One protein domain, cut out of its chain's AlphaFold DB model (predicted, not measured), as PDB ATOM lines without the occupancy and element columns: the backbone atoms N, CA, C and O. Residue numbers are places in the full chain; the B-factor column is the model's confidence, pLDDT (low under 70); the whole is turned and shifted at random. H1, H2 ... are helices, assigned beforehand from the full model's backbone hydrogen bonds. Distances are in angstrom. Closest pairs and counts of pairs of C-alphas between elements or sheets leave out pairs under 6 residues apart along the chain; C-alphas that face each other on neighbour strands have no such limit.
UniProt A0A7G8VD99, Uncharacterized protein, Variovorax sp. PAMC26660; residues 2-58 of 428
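What this domain is: This is residues 2 to 58 of the 428 residues of an uncharacterized protein of Variovorax sp. PAMC26660 (UniProt A0A7G8VD99). This is a loose, elongated chain with little regular structure: two helices, H1 and the shorter H2, stand well separated along its length, joined by a looping link, residues 29 to 41, with a long stretch without a named element, residues 2 to 16, before H1 and a tail, residues 48 to 58, after H2. The printed part has 57 residues with two named helices, H1 then H2, and no named strand. Its class is all helix, though the named elements hold only 18 of the 57 residues. The radius of gyration of the C-alphas is 14.8 A, and the C-alphas span 44 by 27 by 22 A.

Where its parts are: Residues 2 to 16 hold no named element. H1 follows, residues 17 to 28, 16.1 A long, from C-alpha 17 at (-38.866, 34.078, 3.996). H2, residues 42 to 47, ends with C-alpha 47 at (-35.029, 1.514, 12.548).

How they stand to each other: H1 and H2 are apart, with no C-alpha of the one within 8 A of the other. In both helices every O i to N i+4 pair is within hydrogen-bond range.

The domain as a whole: The C-alphas farthest apart, those of Pro 15 and Pro 55, are 43.9 A from each other. The link from H1 to H2 is long, with 13 residues. The printed part has no cut. Residues 2 to 8 have pLDDT under 70.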
ATOM      1  N   ALA A   2     -33.996  28.383  28.599       36.25
ATOM      2  CA  ALA A   2     -33.496  28.170  27.251       36.25
ATOM      3  C   ALA A   2     -34.688  28.344  26.310       36.25
ATOM      4  O   ALA A   2     -35.633  27.563  26.370       36.25
ATOM      5  N   THR A   3     -34.657  29.430  25.539       42.72
ATOM      6  CA  THR A   3     -35.522  29.691  24.385       42.72
ATOM      7  C   THR A   3     -35.790  28.388  23.654       42.72
ATOM      8  O   THR A   3     -34.836  27.733  23.229       42.72
ATOM      9  N   ASP A   4     -37.064  28.006  23.584       41.56
ATOM     10  CA  ASP A   4     -37.521  26.802  22.909       41.56
ATOM     11  C   ASP A   4     -36.984  26.833  21.474       41.56
ATOM     12  O   ASP A   4     -37.425  27.620  20.641       41.56
ATOM     13  N   LYS A   5     -35.937  26.041  21.222       50.41
ATOM     14  CA  LYS A   5     -35.251  25.933  19.928       50.41
ATOM     15  C   LYS A   5     -36.061  25.097  18.932       50.41
ATOM     16  O   LYS A   5     -35.514  24.664  17.918       50.41
ATOM     17  N   ARG A   6     -37.340  24.824  19.210       52.88
ATOM     18  CA  ARG A   6     -38.248  24.212  18.243       52.88
ATOM     19  C   ARG A   6     -38.288  25.095  16.997       52.88
ATOM     20  O   ARG A   6     -38.719  26.243  17.033       52.88
ATOM     21  N   LYS A   7     -37.724  24.558  15.912       59.38
ATOM     22  CA  LYS A   7     -37.600  25.195  14.598       59.38
ATOM     23  C   LYS A   7     -38.978  25.246  13.944       59.38
ATOM     24  O   LYS A   7     -39.288  24.428  13.082       59.38
ATOM     25  N   ASP A   8     -39.802  26.186  14.383       62.25
ATOM     26  CA  ASP A   8     -41.036  26.517  13.688       62.25
ATOM     27  C   ASP A   8     -40.702  27.052  12.293       62.25
ATOM     28  O   ASP A   8     -39.694  27.739  12.084       62.25
ATOM     29  N   LEU A   9     -41.544  26.716  11.317       71.31
ATOM     30  CA  LEU A   9     -41.416  27.288   9.983       71.31
ATOM     31  C   LEU A   9     -41.550  28.816  10.097       71.31
ATOM     32  O   LEU A   9     -42.404  29.294  10.854       71.31
ATOM     33  N   PRO A  10     -40.720  29.602   9.382       74.12
ATOM     34  CA  PRO A  10     -40.840  31.055   9.422       74.12
ATOM     35  C   PRO A  10     -42.265  31.470   9.030       74.12
ATOM     36  O   PRO A  10     -42.925  30.790   8.250       74.12
ATOM     37  N   GLN A  11     -42.764  32.582   9.572       74.44
ATOM     38  CA  GLN A  11     -44.090  33.087   9.208       74.44
ATOM     39  C   GLN A  11     -44.055  33.639   7.771       74.44
ATOM     40  O   GLN A  11     -43.046  34.257   7.414       74.44
ATOM     41  N   PRO A  12     -45.123  33.495   6.960       71.75
ATOM     42  CA  PRO A  12     -45.133  33.943   5.558       71.75
ATOM     43  C   PRO A  12     -44.775  35.423   5.353       71.75
ATOM     44  O   PRO A  12     -44.291  35.807   4.296       71.75
ATOM     45  N   SER A  13     -44.979  36.259   6.375       73.12
ATOM     46  CA  SER A  13     -44.664  37.691   6.376       73.12
ATOM     47  C   SER A  13     -43.226  38.029   6.808       73.12
ATOM     48  O   SER A  13     -42.906  39.202   6.996       73.12
ATOM     49  N   THR A  14     -42.355  37.037   7.024       76.38
ATOM     50  CA  THR A  14     -40.987  37.266   7.521       76.38
ATOM     51  C   THR A  14     -40.077  37.776   6.390       76.38
ATOM     52  O   THR A  14     -40.082  37.199   5.303       76.38
ATOM     53  N   PRO A  15     -39.228  38.796   6.617       70.62
ATOM     54  CA  PRO A  15     -38.215  39.205   5.643       70.62
ATOM     55  C   PRO A  15     -37.285  38.040   5.274       70.62
ATOM     56  O   PRO A  15     -36.845  37.290   6.150       70.62
ATOM     57  N   ASN A  16     -36.967  37.894   3.984       77.50
ATOM     58  CA  ASN A  16     -36.179  36.782   3.427       77.50
ATOM     59  C   ASN A  16     -36.771  35.394   3.737       77.50
ATOM     60  O   ASN A  16     -36.030  34.436   3.985       77.50
ATOM     61  N   PHE A  17     -38.105  35.299   3.730       80.44
ATOM     62  CA  PHE A  17     -38.866  34.078   3.996       80.44
ATOM     63  C   PHE A  17     -38.297  32.857   3.272       80.44
ATOM     64  O   PHE A  17     -38.002  31.866   3.929       80.44
ATOM     65  N   ASP A  18     -38.038  32.947   1.965       80.81
ATOM     66  CA  ASP A  18     -37.542  31.813   1.173       80.81
ATOM     67  C   ASP A  18     -36.184  31.296   1.664       80.81
ATOM     68  O   ASP A  18     -35.949  30.088   1.733       80.81
ATOM     69  N   GLN A  19     -35.288  32.204   2.057       80.44
ATOM     70  CA  GLN A  19     -33.969  31.837   2.566       80.44
ATOM     71  C   GLN A  19     -34.068  31.197   3.955       80.44
ATOM     72  O   GLN A  19     -33.422  30.182   4.211       80.44
ATOM     73  N   ARG A  20     -34.920  31.739   4.831       75.62
ATOM     74  CA  ARG A  20     -35.149  31.193   6.177       75.62
ATOM     75  C   ARG A  20     -35.911  29.874   6.151       75.62
ATOM     76  O   ARG A  20     -35.606  28.979   6.931       75.62
ATOM     77  N   LEU A  21     -36.868  29.731   5.238       81.25
ATOM     78  CA  LEU A  21     -37.606  28.493   5.023       81.25
ATOM     79  C   LEU A  21     -36.650  27.411   4.529       81.25
ATOM     80  O   LEU A  21     -36.647  26.296   5.049       81.25
ATOM     81  N   ARG A  22     -35.777  27.760   3.577       82.31
ATOM     82  CA  ARG A  22     -34.725  26.864   3.096       82.31
ATOM     83  C   ARG A  22     -33.780  26.439   4.218       82.31
ATOM     84  O   ARG A  22     -33.474  25.254   4.321       82.31
ATOM     85  N   GLU A  23     -33.332  27.364   5.060       80.88
ATOM     86  CA  GLU A  23     -32.452  27.058   6.191       80.88
ATOM     87  C   GLU A  23     -33.147  26.174   7.243       80.88
ATOM     88  O   GLU A  23     -32.564  25.195   7.712       80.88
ATOM     89  N   ALA A  24     -34.420  26.441   7.554       77.50
ATOM     90  CA  ALA A  24     -35.228  25.620   8.454       77.50
ATOM     91  C   ALA A  24     -35.406  24.187   7.920       77.50
ATOM     92  O   ALA A  24     -35.168  23.225   8.650       77.50
ATOM     93  N   ILE A  25     -35.727  24.031   6.631       80.75
ATOM     94  CA  ILE A  25     -35.879  22.719   5.987       80.75
ATOM     95  C   ILE A  25     -34.544  21.957   5.959       80.75
ATOM     96  O   ILE A  25     -34.509  20.772   6.288       80.75
ATOM     97  N   MET A  26     -33.426  22.614   5.626       80.00
ATOM     98  CA  MET A  26     -32.102  21.969   5.600       80.00
ATOM     99  C   MET A  26     -31.635  21.518   6.987       80.00
ATOM    100  O   MET A  26     -31.042  20.443   7.119       80.00
ATOM    101  N   ASN A  27     -31.951  22.300   8.019       80.19
ATOM    102  CA  ASN A  27     -31.744  21.937   9.416       80.19
ATOM    103  C   ASN A  27     -32.607  20.729   9.828       80.19
ATOM    104  O   ASN A  27     -32.094  19.790  10.434       80.19
ATOM    105  N   MET A  28     -33.893  20.704   9.456       77.56
ATOM    106  CA  MET A  28     -34.788  19.570   9.737       77.56
ATOM    107  C   MET A  28     -34.376  18.292   8.996       77.56
ATOM    108  O   MET A  28     -34.530  17.205   9.540       77.56
ATOM    109  N   LEU A  29     -33.793  18.402   7.799       79.94
ATOM    110  CA  LEU A  29     -33.202  17.282   7.055       79.94
ATOM    111  C   LEU A  29     -31.820  16.860   7.596       79.94
ATOM    112  O   LEU A  29     -31.230  15.906   7.085       79.94
ATOM    113  N   GLY A  30     -31.277  17.566   8.596       76.19
ATOM    114  CA  GLY A  30     -29.968  17.299   9.197       76.19
ATOM    115  C   GLY A  30     -28.774  17.567   8.272       76.19
ATOM    116  O   GLY A  30     -27.689  17.034   8.509       76.19
ATOM    117  N   ARG A  31     -28.962  18.353   7.198       78.56
ATOM    118  CA  ARG A  31     -27.913  18.704   6.219       78.56
ATOM    119  C   ARG A  31     -27.127  19.964   6.598       78.56
ATOM    120  O   ARG A  31     -26.070  20.208   6.023       78.56
ATOM    121  N   GLN A  32     -27.631  20.744   7.551       71.75
ATOM    122  CA  GLN A  32     -27.013  21.954   8.097       71.75
ATOM    123  C   GLN A  32     -27.398  22.078   9.591       71.75
ATOM    124  O   GLN A  32     -28.366  21.445  10.013       71.75
ATOM    125  N   GLY A  33     -26.644  22.838  10.396       74.19
ATOM    126  CA  GLY A  33     -26.910  23.022  11.838       74.19
ATOM    127  C   GLY A  33     -26.515  21.838  12.743       74.19
ATOM    128  O   GLY A  33     -25.755  20.960  12.333       74.19
ATOM    129  N   ASP A  34     -27.000  21.832  13.995       76.06
ATOM    130  CA  ASP A  34     -26.800  20.722  14.944       76.06
ATOM    131  C   ASP A  34     -27.614  19.495  14.508       76.06
ATOM    132  O   ASP A  34     -28.824  19.581  14.278       76.06
ATOM    133  N   LYS A  35     -26.954  18.338  14.401       74.38
ATOM    134  CA  LYS A  35     -27.582  17.076  13.985       74.38
ATOM    135  C   LYS A  35     -28.613  16.571  14.994       74.38
ATOM    136  O   LYS A  35     -29.477  15.788  14.603       74.38
ATOM    137  N   LEU A  36     -28.536  17.005  16.252       73.81
ATOM    138  CA  LEU A  36     -29.540  16.700  17.275       73.81
ATOM    139  C   LEU A  36     -30.867  17.435  17.031       73.81
ATOM    140  O   LEU A  36     -31.908  16.956  17.470       73.81
ATOM    141  N   ASP A  37     -30.850  18.537  16.277       71.50
ATOM    142  CA  ASP A  37     -32.045  19.319  15.936       71.50
ATOM    143  C   ASP A  37     -32.710  18.864  14.617       71.50
ATOM    144  O   ASP A  37     -33.586  19.552  14.080       71.50
ATOM    145  N   ARG A  38     -32.256  17.743  14.044       83.44
ATOM    146  CA  ARG A  38     -32.879  17.101  12.879       83.44
ATOM    147  C   ARG A  38     -34.297  16.647  13.236       83.44
ATOM    148  O   ARG A  38     -34.526  16.111  14.318       83.44
ATOM    149  N   ALA A  39     -35.235  16.768  12.299       78.06
ATOM    150  CA  ALA A  39     -36.560  16.184  12.464       78.06
ATOM    151  C   ALA A  39     -36.459  14.652  12.462       78.06
ATOM    152  O   ALA A  39     -35.929  14.053  11.526       78.06
ATOM    153  N   VAL A  40     -36.966  14.014  13.515       80.19
ATOM    154  CA  VAL A  40     -37.017  12.554  13.612       80.19
ATOM    155  C   VAL A  40     -38.220  12.052  12.821       80.19
ATOM    156  O   VAL A  40     -39.355  12.448  13.096       80.19
ATOM    157  N   THR A  41     -37.993  11.178  11.840       81.75
ATOM    158  CA  THR A  41     -39.091  10.531  11.119       81.75
ATOM    159  C   THR A  41     -39.591   9.305  11.883       81.75
ATOM    160  O   THR A  41     -38.865   8.690  12.662       81.75
ATOM    161  N   VAL A  42     -40.837   8.892  11.629       76.25
ATOM    162  CA  VAL A  42     -41.366   7.636  12.192       76.25
ATOM    163  C   VAL A  42     -40.500   6.440  11.771       76.25
ATOM    164  O   VAL A  42     -40.335   5.509  12.549       76.25
ATOM    165  N   ARG A  43     -39.895   6.488  10.574       79.62
ATOM    166  CA  ARG A  43     -38.956   5.465  10.099       79.62
ATOM    167  C   ARG A  43     -37.705   5.401  10.974       79.62
ATOM    168  O   ARG A  43     -37.350   4.317  11.411       79.62
ATOM    169  N   ASP A  44     -37.113   6.550  11.302       79.75
ATOM    170  CA  ASP A  44     -35.913   6.610  12.147       79.75
ATOM    171  C   ASP A  44     -36.161   5.995  13.533       79.75
ATOM    172  O   ASP A  44     -35.289   5.335  14.088       79.75
ATOM    173  N   LEU A  45     -37.363   6.184  14.089       78.38
ATOM    174  CA  LEU A  45     -37.747   5.587  15.372       78.38
ATOM    175  C   LEU A  45     -37.961   4.071  15.281       78.38
ATOM    176  O   LEU A  45     -37.710   3.369  16.262       78.38
ATOM    177  N   VAL A  46     -38.423   3.574  14.132       77.12
ATOM    178  CA  VAL A  46     -38.594   2.136  13.878       77.12
ATOM    179  C   VAL A  46     -37.243   1.461  13.647       77.12
ATOM    180  O   VAL A  46     -36.971   0.442  14.276       77.12
ATOM    181  N   ASP A  47     -36.367   2.051  12.832       77.38
ATOM    182  CA  ASP A  47     -35.029   1.514  12.548       77.38
ATOM    183  C   ASP A  47     -34.125   1.538  13.794       77.38
ATOM    184  O   ASP A  47     -33.302   0.645  13.992       77.38
ATOM    185  N   ALA A  48     -34.312   2.522  14.681       73.94
ATOM    186  CA  ALA A  48     -33.659   2.568  15.991       73.94
ATOM    187  C   ALA A  48     -34.279   1.606  17.028       73.94
ATOM    188  O   ALA A  48     -33.779   1.521  18.150       73.94
ATOM    189  N   GLY A  49     -35.370   0.905  16.689       70.06
ATOM    190  CA  GLY A  49     -36.050  -0.058  17.562       70.06
ATOM    191  C   GLY A  49     -36.823   0.560  18.732       70.06
ATOM    192  O   GLY A  49     -37.165  -0.143  19.678       70.06
ATOM    193  N   VAL A  50     -37.088   1.870  18.700       71.75
ATOM    194  CA  VAL A  50     -37.766   2.602  19.786       71.75
ATOM    195  C   VAL A  50     -39.284   2.422  19.715       71.75
ATOM    196  O   VAL A  50     -39.953   2.378  20.746       71.75
ATOM    197  N   VAL A  51     -39.839   2.316  18.504       77.50
ATOM    198  CA  VAL A  51     -41.275   2.109  18.265       77.50
ATOM    199  C   VAL A  51     -41.502   1.093  17.148       77.50
ATOM    200  O   VAL A  51     -40.624   0.863  16.324       77.50
ATOM    201  N   HIS A  52     -42.696   0.504  17.082       77.44
ATOM    202  CA  HIS A  52     -43.086  -0.382  15.984       77.44
ATOM    203  C   HIS A  52     -44.053   0.322  15.028       77.44
ATOM    204  O   HIS A  52     -44.966   1.039  15.457       77.44
ATOM    205  N   LEU A  53     -43.871   0.083  13.725       76.31
ATOM    206  CA  LEU A  53     -44.794   0.560  12.702       76.31
ATOM    207  C   LEU A  53     -46.123  -0.191  12.825       76.31
ATOM    208  O   LEU A  53     -46.137  -1.413  12.982       76.31
ATOM    209  N   ASN A  54     -47.242   0.525  12.735       75.00
ATOM    210  CA  ASN A  54     -48.555  -0.106  12.709       75.00
ATOM    211  C   ASN A  54     -48.721  -0.915  11.399       75.00
ATOM    212  O   ASN A  54     -48.695  -0.309  10.326       75.00
ATOM    213  N   PRO A  55     -48.931  -2.247  11.449       71.50
ATOM    214  CA  PRO A  55     -49.057  -3.083  10.250       71.50
ATOM    215  C   PRO A  55     -50.239  -2.694   9.351       71.50
ATOM    216  O   PRO A  55     -50.216  -2.953   8.153       71.50
ATOM    217  N   ASN A  56     -51.257  -2.049   9.926       70.62
ATOM    218  CA  ASN A  56     -52.474  -1.626   9.232       70.62
ATOM    219  C   ASN A  56     -52.386  -0.184   8.704       70.62
ATOM    220  O   ASN A  56     -53.406   0.428   8.375       70.62
ATOM    221  N   TRP A  57     -51.189   0.407   8.681       76.69
ATOM    222  CA  TRP A  57     -50.992   1.751   8.155       76.69
ATOM    223  C   TRP A  57     -51.032   1.737   6.620       76.69
ATOM    224  O   TRP A  57     -50.092   1.294   5.967       76.69
ATOM    225  N   ASN A  58     -52.126   2.251   6.047       72.50
ATOM    226  CA  ASN A  58     -52.339   2.361   4.599       72.50
ATOM    227  C   ASN A  58     -52.548   3.824   4.165       72.50
ATOM    228  O   ASN A  58     -53.501   4.161   3.468       72.50
TER     229      ASN A  58